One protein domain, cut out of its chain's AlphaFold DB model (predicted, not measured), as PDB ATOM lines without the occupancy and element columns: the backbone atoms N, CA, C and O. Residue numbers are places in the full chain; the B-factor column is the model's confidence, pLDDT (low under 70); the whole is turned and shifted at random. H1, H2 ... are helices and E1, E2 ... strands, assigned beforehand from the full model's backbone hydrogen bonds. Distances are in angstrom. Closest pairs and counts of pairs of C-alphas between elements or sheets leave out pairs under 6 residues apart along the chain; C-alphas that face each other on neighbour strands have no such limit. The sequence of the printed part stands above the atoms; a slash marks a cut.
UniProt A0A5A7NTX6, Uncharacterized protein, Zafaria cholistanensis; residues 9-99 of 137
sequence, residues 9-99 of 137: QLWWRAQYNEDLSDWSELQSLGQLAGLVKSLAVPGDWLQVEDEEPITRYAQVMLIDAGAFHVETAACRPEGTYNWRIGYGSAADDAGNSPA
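What this domain is: This is residues 9 to 99 of the 137 residues of an uncharacterized protein of Zafaria cholistanensis (UniProt A0A5A7NTX6). What shape do these coordinates make? A twisted wall of five antiparallel strands, E1 to E5 side by side, has the small helix H1 over one face near its E1 end, while at the other edge, beyond E5, residues 87 to 93, of which 89 to 93 belong to H2, stick out. Residues 17 to 30 run along the E1 edge on their way to H1, tied to E1 by short pairings. What is it made of? The printed part has 91 residues, with the named elements E1, H1, E2, E3, E4, E5 and H2 along the chain, the sheet order E1 - E2 - E3 - E4 - E5, and a mixed class of helices and strands. It is compact, with a radius of gyration of the C-alphas of 14.0 A and spans of 35 by 34 by 24 A.

Where its parts are: Where does the first strand begin, and what follows? E1, residues 10 to 16, begins at C-alpha 10 at (-11.252, -23.876, -26.037) and is 19.8 A long; H1 is residues 31 to 37. Where are the other strands? E2 is residues 45 to 50, 17.2 A; E3 residues 56 to 64, 26.0 A; E4 residues 67 to 76, 29.7 A; E5 residues 79 to 87, 26.2 A. Where does the last element end? H2, residues 89 to 93, ends at C-alpha 93 at (-4.963, -54.192, -25.463).

How they stand to each other: How are the strands paired? E1, an edge strand, is antiparallel to E2 at 166 degrees, with N 11 and O 49 2.8 A apart. E2, E3, E4 and E5 form a meander, each strand the antiparallel neighbour of the one before, in three hairpins. N 48 and O 58 are 2.9 A apart between E2 and E3, N 59 and O 71 2.8 A between E3 and E4, and N 83 and O 72 2.7 A between E4 and E5. Where are the helices? H1 is on the sheet at a height of 9.5 A, over E2 and along the strands, at 9 degrees to E2 on the local plane; its closest C-alphas to E2 are those of Val 36 and Leu 46, 7.1 A. H2 is only just not on the sheet, with 4 pairs of C-alphas within 10 A; its closest to E5 are those of Ala 91 and Ile 85, 6.6 A. In H1 and H2 every O i to N i+4 pair is within hydrogen-bond range.

The domain as a whole: How far does it reach? The two C-alphas farthest apart, those of Ala 65 and Pro 77, are 36.9 A apart. Is it unbroken? The printed part has no cut, and the link from E1 to H1 is long, with 14 residues. Where is confidence low? Residues 92 to 99 are under 70, against a mean pLDDT of 90.2 over the printed part.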
ATOM      1  N   GLN A   9     -12.684 -21.703 -22.056       92.69
ATOM      2  CA  GLN A   9     -12.584 -21.400 -23.473       92.69
ATOM      3  C   GLN A   9     -11.619 -22.385 -24.131       92.69
ATOM      4  O   GLN A   9     -10.513 -22.605 -23.633       92.69
ATOM      5  N   LEU A  10     -12.069 -22.985 -25.231       96.69
ATOM      6  CA  LEU A  10     -11.252 -23.876 -26.037       96.69
ATOM      7  C   LEU A  10     -10.753 -23.139 -27.274       96.69
ATOM      8  O   LEU A  10     -11.459 -22.313 -27.860       96.69
ATOM      9  N   TRP A  11      -9.545 -23.493 -27.674       98.00
ATOM     10  CA  TRP A  11      -8.866 -23.021 -28.865       98.00
ATOM     11  C   TRP A  11      -8.500 -24.222 -29.716       98.00
ATOM     12  O   TRP A  11      -8.306 -25.326 -29.207       98.00
ATOM     13  N   TRP A  12      -8.432 -24.023 -31.021       98.38
ATOM     14  CA  TRP A  12      -8.047 -25.065 -31.953       98.38
ATOM     15  C   TRP A  12      -7.092 -24.523 -33.004       98.38
ATOM     16  O   TRP A  12      -7.123 -23.342 -33.359       98.38
ATOM     17  N   ARG A  13      -6.259 -25.418 -33.513       98.44
ATOM     18  CA  ARG A  13      -5.479 -25.235 -34.735       98.44
ATOM     19  C   ARG A  13      -5.413 -26.564 -35.462       98.44
ATOM     20  O   ARG A  13      -5.530 -27.621 -34.835       98.44
ATOM     21  N   ALA A  14      -5.188 -26.520 -36.759       98.50
ATOM     22  CA  ALA A  14      -5.045 -27.720 -37.560       98.50
ATOM     23  C   ALA A  14      -3.932 -27.558 -38.587       98.50
ATOM     24  O   ALA A  14      -3.618 -26.447 -39.014       98.50
ATOM     25  N   GLN A  15      -3.355 -28.682 -38.982       98.25
ATOM     26  CA  GLN A  15      -2.504 -28.780 -40.151       98.25
ATOM     27  C   GLN A  15      -3.281 -29.478 -41.263       98.25
ATOM     28  O   GLN A  15      -3.801 -30.577 -41.056       98.25
ATOM     29  N   TYR A  16      -3.308 -28.848 -42.433       96.81
ATOM     30  CA  TYR A  16      -3.924 -29.369 -43.646       96.81
ATOM     31  C   TYR A  16      -2.866 -29.448 -44.737       96.81
ATOM     32  O   TYR A  16      -2.378 -28.418 -45.191       96.81
ATOM     33  N   ASN A  17      -2.508 -30.654 -45.166       94.62
ATOM     34  CA  ASN A  17      -1.496 -30.899 -46.187       94.62
ATOM     35  C   ASN A  17      -0.206 -30.098 -45.923       94.62
ATOM     36  O   ASN A  17       0.250 -29.336 -46.769       94.62
ATOM     37  N   GLU A  18       0.336 -30.253 -44.711       93.25
ATOM     38  CA  GLU A  18       1.533 -29.559 -44.196       93.25
ATOM     39  C   GLU A  18       1.375 -28.048 -43.928       93.25
ATOM     40  O   GLU A  18       2.237 -27.460 -43.272       93.25
ATOM     41  N   ASP A  19       0.254 -27.427 -44.310       96.81
ATOM     42  CA  ASP A  19      -0.036 -26.029 -43.990       96.81
ATOM     43  C   ASP A  19      -0.677 -25.908 -42.601       96.81
ATOM     44  O   ASP A  19      -1.776 -26.410 -42.348       96.81
ATOM     45  N   LEU A  20       0.011 -25.225 -41.684       97.94
ATOM     46  CA  LEU A  20      -0.442 -25.008 -40.310       97.94
ATOM     47  C   LEU A  20      -1.319 -23.753 -40.204       97.94
ATOM     48  O   LEU A  20      -0.895 -22.658 -40.573       97.94
ATOM     49  N   SER A  21      -2.521 -23.898 -39.642       97.94
ATOM     50  CA  SER A  21      -3.397 -22.769 -39.330       97.94
ATOM     51  C   SER A  21      -2.928 -22.004 -38.091       97.94
ATOM     52  O   SER A  21      -2.329 -22.571 -37.173       97.94
ATOM     53  N   ASP A  22      -3.313 -20.730 -38.002       98.12
ATOM     54  CA  ASP A  22      -3.265 -19.997 -36.738       98.12
ATOM     55  C   ASP A  22      -4.233 -20.605 -35.711       98.12
ATOM     56  O   ASP A  22      -5.208 -21.287 -36.056       98.12
ATOM     57  N   TRP A  23      -3.971 -20.327 -34.435       97.81
ATOM     58  CA  TRP A  23      -4.902 -20.633 -33.355       97.81
ATOM     59  C   TRP A  23      -6.181 -19.815 -33.494       97.81
ATOM     60  O   TRP A  23      -6.151 -18.605 -33.722       97.81
ATOM     61  N   SER A  24      -7.314 -20.481 -33.314       97.88
ATOM     62  CA  SER A  24      -8.639 -19.879 -33.378       97.88
ATOM     63  C   SER A  24      -9.490 -20.335 -32.205       97.88
ATOM     64  O   SER A  24      -9.416 -21.479 -31.764       97.88
ATOM     65  N   GLU A  25     -10.338 -19.443 -31.712       97.19
ATOM     66  CA  GLU A  25     -11.294 -19.772 -30.664       97.19
ATOM     67  C   GLU A  25     -12.331 -20.780 -31.191       97.19
ATOM     68  O   GLU A  25     -12.894 -20.611 -32.282       97.19
ATOM     69  N   LEU A  26     -12.607 -21.832 -30.418       96.81
ATOM     70  CA  LEU A  26     -13.671 -22.783 -30.720       96.81
ATOM     71  C   LEU A  26     -15.032 -22.140 -30.426       96.81
ATOM     72  O   LEU A  26     -15.391 -21.918 -29.272       96.81
ATOM     73  N   GLN A  27     -15.809 -21.884 -31.477       95.75
ATOM     74  CA  GLN A  27     -17.065 -21.131 -31.386       95.75
ATOM     75  C   GLN A  27     -18.230 -21.979 -30.865       95.75
ATOM     76  O   GLN A  27     -19.205 -21.462 -30.324       95.75
ATOM     77  N   SER A  28     -18.181 -23.297 -31.080       94.12
ATOM     78  CA  SER A  28     -19.179 -24.236 -30.562       94.12
ATOM     79  C   SER A  28     -18.668 -25.672 -30.604       94.12
ATOM     80  O   SER A  28     -17.845 -26.023 -31.449       94.12
ATOM     81  N   LEU A  29     -19.237 -26.550 -29.775       93.38
ATOM     82  CA  LEU A  29     -18.957 -27.989 -29.854       93.38
ATOM     83  C   LEU A  29     -19.338 -28.591 -31.219       93.38
ATOM     84  O   LEU A  29     -18.666 -29.494 -31.705       93.38
ATOM     85  N   GLY A  30     -20.380 -28.064 -31.874       93.38
ATOM     86  CA  GLY A  30     -20.805 -28.517 -33.204       93.38
ATOM     87  C   GLY A  30     -19.767 -28.262 -34.303       93.38
ATOM     88  O   GLY A  30     -19.755 -28.974 -35.308       93.38
ATOM     89  N   GLN A  31     -18.862 -27.298 -34.100       96.56
ATOM     90  CA  GLN A  31     -17.768 -26.998 -35.026       96.56
ATOM     91  C   GLN A  31     -16.787 -28.173 -35.161       96.56
ATOM     92  O   GLN A  31     -16.253 -28.395 -36.249       96.56
ATOM     93  N   LEU A  32     -16.587 -28.957 -34.095       97.81
ATOM     94  CA  LEU A  32     -15.608 -30.051 -34.047       97.81
ATOM     95  C   LEU A  32     -15.850 -31.094 -35.143       97.81
ATOM     96  O   LEU A  32     -14.904 -31.567 -35.767       97.81
ATOM     97  N   ALA A  33     -17.114 -31.398 -35.444       97.69
ATOM     98  CA  ALA A  33     -17.460 -32.323 -36.518       97.69
ATOM     99  C   ALA A  33     -17.001 -31.825 -37.897       97.69
ATOM    100  O   ALA A  33     -16.613 -32.631 -38.739       97.69
ATOM    101  N   GLY A  34     -17.052 -30.511 -38.134       97.94
ATOM    102  CA  GLY A  34     -16.549 -29.900 -39.363       97.94
ATOM    103  C   GLY A  34     -15.025 -29.947 -39.442       97.94
ATOM    104  O   GLY A  34     -14.493 -30.314 -40.484       97.94
ATOM    105  N   LEU A  35     -14.344 -29.649 -38.330       98.25
ATOM    106  CA  LEU A  35     -12.880 -29.653 -38.247       98.25
ATOM    107  C   LEU A  35     -12.281 -31.049 -38.448       98.25
ATOM    108  O   LEU A  35     -11.290 -31.190 -39.151       98.25
ATOM    109  N   VAL A  36     -12.892 -32.092 -37.876       97.88
ATOM    110  CA  VAL A  36     -12.437 -33.477 -38.090       97.88
ATOM    111  C   VAL A  36     -12.641 -33.895 -39.546       97.88
ATOM    112  O   VAL A  36     -11.760 -34.497 -40.147       97.88
ATOM    113  N   LYS A  37     -13.788 -33.549 -40.143       96.94
ATOM    114  CA  LYS A  37     -14.111 -33.902 -41.536       96.94
ATOM    115  C   LYS A  37     -13.302 -33.129 -42.577       96.94
ATOM    116  O   LYS A  37     -13.331 -33.518 -43.741       96.94
ATOM    117  N   SER A  38     -12.646 -32.031 -42.199       96.81
ATOM    118  CA  SER A  38     -11.779 -31.282 -43.110       96.81
ATOM    119  C   SER A  38     -10.355 -31.833 -43.177       96.81
ATOM    120  O   SER A  38      -9.622 -31.440 -44.079       96.81
ATOM    121  N   LEU A  39      -9.975 -32.749 -42.278       97.12
ATOM    122  CA  LEU A  39      -8.744 -33.531 -42.397       97.12
ATOM    123  C   LEU A  39      -8.928 -34.515 -43.559       97.12
ATOM    124  O   LEU A  39      -9.828 -35.359 -43.521       97.12
ATOM    125  N   ALA A  40      -8.125 -34.372 -44.609       94.88
ATOM    126  CA  ALA A  40      -8.349 -35.048 -45.888       94.88
ATOM    127  C   ALA A  40      -7.147 -35.876 -46.353       94.88
ATOM    128  O   ALA A  40      -7.325 -36.847 -47.093       94.88
ATOM    129  N   VAL A  41      -5.938 -35.510 -45.928       95.88
ATOM    130  CA  VAL A  41      -4.693 -36.186 -46.297       95.88
ATOM    131  C   VAL A  41      -4.118 -36.892 -45.067       95.88
ATOM    132  O   VAL A  41      -4.054 -36.281 -44.001       95.88
ATOM    133  N   PRO A  42      -3.696 -38.168 -45.160       96.12
ATOM    134  CA  PRO A  42      -2.978 -38.816 -44.067       96.12
ATOM    135  C   PRO A  42      -1.796 -37.961 -43.587       96.12
ATOM    136  O   PRO A  42      -0.979 -37.515 -44.391       96.12
ATOM    137  N   GLY A  43      -1.720 -37.727 -42.278       95.06
ATOM    138  CA  GLY A  43      -0.804 -36.771 -41.654       95.06
ATOM    139  C   GLY A  43      -1.448 -35.427 -41.293       95.06
ATOM    140  O   GLY A  43      -0.878 -34.702 -40.476       95.06
ATOM    141  N   ASP A  44      -2.634 -35.110 -41.821       98.00
ATOM    142  CA  ASP A  44      -3.448 -33.986 -41.350       98.00
ATOM    143  C   ASP A  44      -3.815 -34.192 -39.881       98.00
ATOM    144  O   ASP A  44      -4.168 -35.298 -39.453       98.00
ATOM    145  N   TRP A  45      -3.765 -33.118 -39.100       98.31
ATOM    146  CA  TRP A  45      -4.080 -33.188 -37.681       98.31
ATOM    147  C   TRP A  45      -4.805 -31.948 -37.174       98.31
ATOM    148  O   TRP A  45      -4.696 -30.856 -37.722       98.31
ATOM    149  N   LEU A  46      -5.545 -32.134 -36.089       98.62
ATOM    150  CA  LEU A  46      -6.275 -31.117 -35.344       98.62
ATOM    151  C   LEU A  46      -5.834 -31.194 -33.882       98.62
ATOM    152  O   LEU A  46      -5.821 -32.275 -33.298       98.62
ATOM    153  N   GLN A  47      -5.519 -30.051 -33.284       98.44
ATOM    154  CA  GLN A  47      -5.298 -29.916 -31.847       98.44
ATOM    155  C   GLN A  47      -6.360 -28.984 -31.274       98.44
ATOM    156  O   GLN A  47      -6.650 -27.937 -31.855       98.44
ATOM    157  N   VAL A  48      -6.930 -29.371 -30.134       98.12
ATOM    158  CA  VAL A  48      -7.878 -28.568 -29.359       98.12
ATOM    159  C   VAL A  48      -7.379 -28.496 -27.923       98.12
ATOM    160  O   VAL A  48      -7.108 -29.531 -27.324       98.12
ATOM    161  N   GLU A  49      -7.277 -27.306 -27.350       97.31
ATOM    162  CA  GLU A  49      -6.765 -27.095 -25.991       97.31
ATOM    163  C   GLU A  49      -7.523 -25.994 -25.258       97.31
ATOM    164  O   GLU A  49      -8.297 -25.255 -25.868       97.31
ATOM    165  N   ASP A  50      -7.375 -25.929 -23.937       95.19
ATOM    166  CA  ASP A  50      -7.923 -24.826 -23.152       95.19
ATOM    167  C   ASP A  50      -6.999 -23.603 -23.138       95.19
ATOM    168  O   ASP A  50      -5.857 -23.669 -23.563       95.19
ATOM    169  N   GLU A  51      -7.500 -22.457 -22.678       92.75
ATOM    170  CA  GLU A  51      -6.702 -21.227 -22.607       92.75
ATOM    171  C   GLU A  51      -5.539 -21.316 -21.601       92.75
ATOM    172  O   GLU A  51      -5.677 -21.892 -20.513       92.75
ATOM    173  N   GLU A  52      -4.430 -20.654 -21.959       88.75
ATOM    174  CA  GLU A  52      -3.202 -20.536 -21.175       88.75
ATOM    175  C   GLU A  52      -3.444 -20.110 -19.704       88.75
ATOM    176  O   GLU A  52      -4.203 -19.173 -19.433       88.75
ATOM    177  N   PRO A  53      -2.771 -20.738 -18.718       90.88
ATOM    178  CA  PRO A  53      -1.868 -21.873 -18.881       90.88
ATOM    179  C   PRO A  53      -2.625 -23.130 -19.326       90.88
ATOM    180  O   PRO A  53      -3.628 -23.483 -18.701       90.88
ATOM    181  N   ILE A  54      -2.119 -23.812 -20.358       93.06
ATOM    182  CA  ILE A  54      -2.752 -25.033 -20.877       93.06
ATOM    183  C   ILE A  54      -2.807 -26.086 -19.767       93.06
ATOM    184  O   ILE A  54      -1.786 -26.453 -19.178       93.06
ATOM    185  N   THR A  55      -4.003 -26.597 -19.484       93.69
ATOM    186  CA  THR A  55      -4.222 -27.661 -18.492       93.69
ATOM    187  C   THR A  55      -4.641 -28.977 -19.129       93.69
ATOM    188  O   THR A  55      -4.506 -30.034 -18.497       93.69
ATOM    189  N   ARG A  56      -5.132 -28.938 -20.372       94.31
ATOM    190  CA  ARG A  56      -5.513 -30.121 -21.143       94.31
ATOM    191  C   ARG A  56      -5.527 -29.834 -22.641       94.31
ATOM    192  O   ARG A  56      -5.895 -28.744 -23.063       94.31
ATOM    193  N   TYR A  57      -5.261 -30.860 -23.437       95.69
ATOM    194  CA  TYR A  57      -5.523 -30.825 -24.874       95.69
ATOM    195  C   TYR A  57      -6.051 -32.164 -25.383       95.69
ATOM    196  O   TYR A  57      -5.996 -33.181 -24.690       95.69
ATOM    197  N   ALA A  58      -6.574 -32.149 -26.598       96.38
ATOM    198  CA  ALA A  58      -6.850 -33.318 -27.405       96.38
ATOM    199  C   ALA A  58      -6.220 -33.128 -28.785       96.38
ATOM    200  O   ALA A  58      -6.232 -32.023 -29.333       96.38
ATOM    201  N   GLN A  59      -5.683 -34.205 -29.344       96.69
ATOM    202  CA  GLN A  59      -5.131 -34.236 -30.690       96.69
ATOM    203  C   GLN A  59      -5.806 -35.342 -31.495       96.69
ATOM    204  O   GLN A  59      -6.033 -36.444 -31.003       96.69
ATOM    205  N   VAL A  60      -6.119 -35.034 -32.746       97.00
ATOM    206  CA  VAL A  60      -6.659 -35.964 -33.733       97.00
ATOM    207  C   VAL A  60      -5.737 -35.933 -34.939       97.00
ATOM    208  O   VAL A  60      -5.409 -34.850 -35.413       97.00
ATOM    209  N   MET A  61      -5.336 -37.090 -35.453       97.06
ATOM    210  CA  MET A  61      -4.534 -37.207 -36.672       97.06
ATOM    211  C   MET A  61      -5.183 -38.209 -37.617       97.06
ATOM    212  O   MET A  61      -5.461 -39.338 -37.213       97.06
ATOM    213  N   LEU A  62      -5.410 -37.803 -38.865       96.69
ATOM    214  CA  LEU A  62      -5.822 -38.703 -39.936       96.69
ATOM    215  C   LEU A  62      -4.625 -39.587 -40.304       96.69
ATOM    216  O   LEU A  62      -3.562 -39.079 -40.652       96.69
ATOM    217  N   ILE A  63      -4.785 -40.902 -40.214       94.44
ATOM    218  CA  ILE A  63      -3.705 -41.878 -40.448       94.44
ATOM    219  C   ILE A  63      -3.903 -42.675 -41.735       94.44
ATOM    220  O   ILE A  63      -2.927 -43.047 -42.379       94.44
ATOM    221  N   ASP A  64      -5.155 -42.889 -42.126       91.69
ATOM    222  CA  ASP A  64      -5.564 -43.473 -43.400       91.69
ATOM    223  C   ASP A  64      -7.010 -43.039 -43.693       91.69
ATOM    224  O   ASP A  64      -7.642 -42.390 -42.859       91.69
ATOM    225  N   ALA A  65      -7.548 -43.362 -44.868       88.06
ATOM    226  CA  ALA A  65      -8.864 -42.940 -45.345       88.06
ATOM    227  C   ALA A  65     -10.001 -43.166 -44.320       88.06
ATOM    228  O   ALA A  65     -10.614 -44.230 -44.256       88.06
ATOM    229  N   GLY A  66     -10.321 -42.119 -43.550       87.56
ATOM    230  CA  GLY A  66     -11.372 -42.125 -42.526       87.56
ATOM    231  C   GLY A  66     -10.987 -42.766 -41.187       87.56
ATOM    232  O   GLY A  66     -11.863 -42.868 -40.324       87.56
ATOM    233  N   ALA A  67      -9.721 -43.159 -41.015       93.62
ATOM    234  CA  ALA A  67      -9.154 -43.720 -39.792       93.62
ATOM    235  C   ALA A  67      -8.280 -42.681 -39.076       93.62
ATOM    236  O   ALA A  67      -7.466 -41.993 -39.699       93.62
ATOM    237  N   PHE A  68      -8.432 -42.579 -37.758       94.81
ATOM    238  CA  PHE A  68      -7.799 -41.548 -36.944       94.81
ATOM    239  C   PHE A  68      -7.081 -42.126 -35.733       94.81
ATOM    240  O   PHE A  68      -7.585 -43.016 -35.050       94.81
ATOM    241  N   HIS A  69      -5.949 -41.516 -35.396       93.56
ATOM    242  CA  HIS A  69      -5.404 -41.562 -34.047       93.56
ATOM    243  C   HIS A  69      -5.976 -40.414 -33.222       93.56
ATOM    244  O   HIS A  69      -6.014 -39.273 -33.685       93.56
ATOM    245  N   VAL A  70      -6.393 -40.715 -31.992       93.88
ATOM    246  CA  VAL A  70      -6.914 -39.716 -31.056       93.88
ATOM    247  C   VAL A  70      -6.167 -39.805 -29.738       93.88
ATOM    248  O   VAL A  70      -6.074 -40.874 -29.137       93.88
ATOM    249  N   GLU A  71      -5.664 -38.670 -29.279       92.94
ATOM    250  CA  GLU A  71      -5.007 -38.522 -27.988       92.94
ATOM    251  C   GLU A  71      -5.695 -37.448 -27.159       92.94
ATOM    252  O   GLU A  71      -6.186 -36.445 -27.681       92.94
ATOM    253  N   THR A  72      -5.714 -37.645 -25.848       93.06
ATOM    254  CA  THR A  72      -6.089 -36.604 -24.887       93.06
ATOM    255  C   THR A  72      -4.986 -36.467 -23.861       93.06
ATOM    256  O   THR A  72      -4.309 -37.444 -23.557       93.06
ATOM    257  N   ALA A  73      -4.803 -35.277 -23.311       91.94
ATOM    258  CA  ALA A  73      -3.734 -35.026 -22.370       91.94
ATOM    259  C   ALA A  73      -4.177 -34.182 -21.184       91.94
ATOM    260  O   ALA A  73      -5.060 -33.325 -21.289       91.94
ATOM    261  N   ALA A  74      -3.504 -34.410 -20.061       91.50
ATOM    262  CA  ALA A  74      -3.515 -33.530 -18.907       91.50
ATOM    263  C   ALA A  74      -2.134 -32.889 -18.778       91.50
ATOM    264  O   ALA A  74      -1.123 -33.584 -18.650       91.50
ATOM    265  N   CYS A  75      -2.114 -31.562 -18.777       90.69
ATOM    266  CA  CYS A  75      -0.911 -30.774 -18.580       90.69
ATOM    267  C   CYS A  75      -0.796 -30.406 -17.097       90.69
ATOM    268  O   CYS A  75      -1.755 -29.950 -16.451       90.69
ATOM    269  N   ARG A  76       0.381 -30.654 -16.533       89.12
ATOM    270  CA  ARG A  76       0.735 -30.348 -15.149       89.12
ATOM    271  C   ARG A  76       2.114 -29.683 -15.113       89.12
ATOM    272  O   ARG A  76       2.886 -29.853 -16.055       89.12
ATOM    273  N   PRO A  77       2.461 -28.951 -14.040       87.31
ATOM    274  CA  PRO A  77       3.798 -28.371 -13.897       87.31
ATOM    275  C   PRO A  77       4.932 -29.400 -14.018       87.31
ATOM    276  O   PRO A  77       6.005 -29.074 -14.515       87.31
ATOM    277  N   GLU A  78       4.696 -30.633 -13.565       87.81
ATOM    278  CA  GLU A  78       5.644 -31.748 -13.623       87.81
ATOM    279  C   GLU A  78       5.737 -32.438 -14.993       87.81
ATOM    280  O   GLU A  78       6.653 -33.233 -15.202       87.81
ATOM    281  N   GLY A  79       4.821 -32.146 -15.922       86.56
ATOM    282  CA  GLY A  79       4.824 -32.719 -17.264       86.56
ATOM    283  C   GLY A  79       3.435 -32.927 -17.864       86.56
ATOM    284  O   GLY A  79       2.402 -32.615 -17.266       86.56
ATOM    285  N   THR A  80       3.430 -33.485 -19.072       88.31
ATOM    286  CA  THR A  80       2.219 -33.801 -19.832       88.31
ATOM    287  C   THR A  80       1.990 -35.304 -19.848       88.31
ATOM    288  O   THR A  80       2.868 -36.079 -20.223       88.31
ATOM    289  N   TYR A  81       0.783 -35.707 -19.472       86.88
ATOM    290  CA  TYR A  81       0.345 -37.097 -19.479       86.88
ATOM    291  C   TYR A  81      -0.592 -37.284 -20.664       86.88
ATOM    292  O   TYR A  81      -1.671 -36.692 -20.662       86.88
ATOM    293  N   ASN A  82      -0.174 -38.045 -21.676       87.25
ATOM    294  CA  ASN A  82      -0.977 -38.311 -22.868       87.25
ATOM    295  C   ASN A  82      -1.683 -39.648 -22.733       87.25
ATOM    296  O   ASN A  82      -1.123 -40.598 -22.205       87.25
ATOM    297  N   TRP A  83      -2.892 -39.749 -23.258       87.19
ATOM    298  CA  TRP A  83      -3.623 -40.997 -23.361       87.19
ATOM    299  C   TRP A  83      -4.047 -41.230 -24.797       87.19
ATOM    300  O   TRP A  83      -4.803 -40.426 -25.347       87.19
ATOM    301  N   ARG A  84      -3.600 -42.348 -25.376       88.69
ATOM    302  CA  ARG A  84      -4.082 -42.814 -26.676       88.69
ATOM    303  C   ARG A  84      -5.440 -43.472 -26.485       88.69
ATOM    304  O   ARG A  84      -5.587 -44.326 -25.609       88.69
ATOM    305  N   ILE A  85      -6.414 -43.042 -27.279       88.25
ATOM    306  CA  ILE A  85      -7.804 -43.481 -27.171       88.25
ATOM    307  C   ILE A  85      -8.090 -44.585 -28.182       88.25
ATOM    308  O   ILE A  85      -7.758 -44.449 -29.360       88.25
ATOM    309  N   GLY A  86      -8.777 -45.626 -27.726       87.06
ATOM    310  CA  GLY A  86      -9.264 -46.726 -28.552       87.06
ATOM    311  C   GLY A  86     -10.686 -47.109 -28.181       87.06
ATOM    312  O   GLY A  86     -11.256 -46.604 -27.209       87.06
ATOM    313  N   TYR A  87     -11.260 -48.014 -28.969       84.19
ATOM    314  CA  TYR A  87     -12.631 -48.490 -28.815       84.19
ATOM    315  C   TYR A  87     -12.675 -50.010 -28.622       84.19
ATOM    316  O   TYR A  87     -11.987 -50.757 -29.322       84.19
ATOM    317  N   GLY A  88     -13.507 -50.476 -27.688       81.50
ATOM    318  CA  GLY A  88     -13.657 -51.900 -27.383       81.50
ATOM    319  C   GLY A  88     -12.338 -52.549 -26.952       81.50
ATOM    320  O   GLY A  88     -11.574 -51.961 -26.192       81.50
ATOM    321  N   SER A  89     -12.054 -53.749 -27.468       74.69
ATOM    322  CA  SER A  89     -10.855 -54.513 -27.089       74.69
ATOM    323  C   SER A  89      -9.546 -53.798 -27.425       74.69
ATOM    324  O   SER A  89      -8.578 -53.946 -26.693       74.69
ATOM    325  N   ALA A  90      -9.518 -52.953 -28.464       71.69
ATOM    326  CA  ALA A  90      -8.322 -52.183 -28.812       71.69
ATOM    327  C   ALA A  90      -7.895 -51.217 -27.692       71.69
ATOM    328  O   ALA A  90      -6.713 -50.906 -27.560       71.69
ATOM    329  N   ALA A  91      -8.850 -50.754 -26.879       70.38
ATOM    330  CA  ALA A  91      -8.558 -49.924 -25.719       70.38
ATOM    331  C   ALA A  91      -7.968 -50.731 -24.552       70.38
ATOM    332  O   ALA A  91      -7.115 -50.227 -23.822       70.38
ATOM    333  N   ASP A  92      -8.415 -51.978 -24.389       67.75
ATOM    334  CA  ASP A  92      -7.931 -52.891 -23.352       67.75
ATOM    335  C   ASP A  92      -6.511 -53.400 -23.676       67.75
ATOM    336  O   ASP A  92      -5.671 -53.524 -22.779       67.75
ATOM    337  N   ASP A  93      -6.224 -53.627 -24.962       64.50
ATOM    338  CA  ASP A  93      -4.963 -54.192 -25.463       64.50
ATOM    339  C   ASP A  93      -3.795 -53.190 -25.458       64.50
ATOM    340  O   ASP A  93      -2.623 -53.568 -25.501       64.50
ATOM    341  N   ALA A  94      -4.083 -51.892 -25.373       59.16
ATOM    342  CA  ALA A  94      -3.065 -50.854 -25.482       59.16
ATOM    343  C   ALA A  94      -2.175 -50.684 -24.236       59.16
ATOM    344  O   ALA A  94      -1.090 -50.107 -24.338       59.16
ATOM    345  N   GLY A  95      -2.596 -51.222 -23.085       55.72
ATOM    346  CA  GLY A  95      -1.845 -51.186 -21.829       55.72
ATOM    347  C   GLY A  95      -1.651 -49.779 -21.234       55.72
ATOM    348  O   GLY A  95      -1.811 -48.760 -21.887       55.72
ATOM    349  N   ASN A  96      -1.296 -49.693 -19.949       55.25
ATOM    350  CA  ASN A  96      -0.937 -48.432 -19.277       55.25
ATOM    351  C   ASN A  96       0.532 -48.478 -18.856       55.25
ATOM    352  O   ASN A  96       0.850 -48.525 -17.665       55.25
ATOM    353  N   SER A  97       1.428 -48.534 -19.837       55.19
ATOM    354  CA  SER A  97       2.856 -48.723 -19.601       55.19
ATOM    355  C   SER A  97       3.651 -47.551 -20.191       55.19
ATOM    356  O   SER A  97       3.652 -47.353 -21.407       55.19
ATOM    357  N   PRO A  98       4.352 -46.762 -19.353       53.09
ATOM    358  CA  PRO A  98       5.250 -45.719 -19.836       53.09
ATOM    359  C   PRO A  98       6.294 -46.316 -20.790       53.09
ATOM    360  O   PRO A  98       6.884 -47.352 -20.488       53.09
ATOM    361  N   ALA A  99       6.534 -45.654 -21.923       51.88
ATOM    362  CA  ALA A  99       7.522 -46.044 -22.933       51.88
ATOM    363  C   ALA A  99       7.313 -47.403 -23.648       51.88
ATOM    364  O   ALA A  99       8.211 -47.836 -24.374       51.88
TER     365      ALA A  99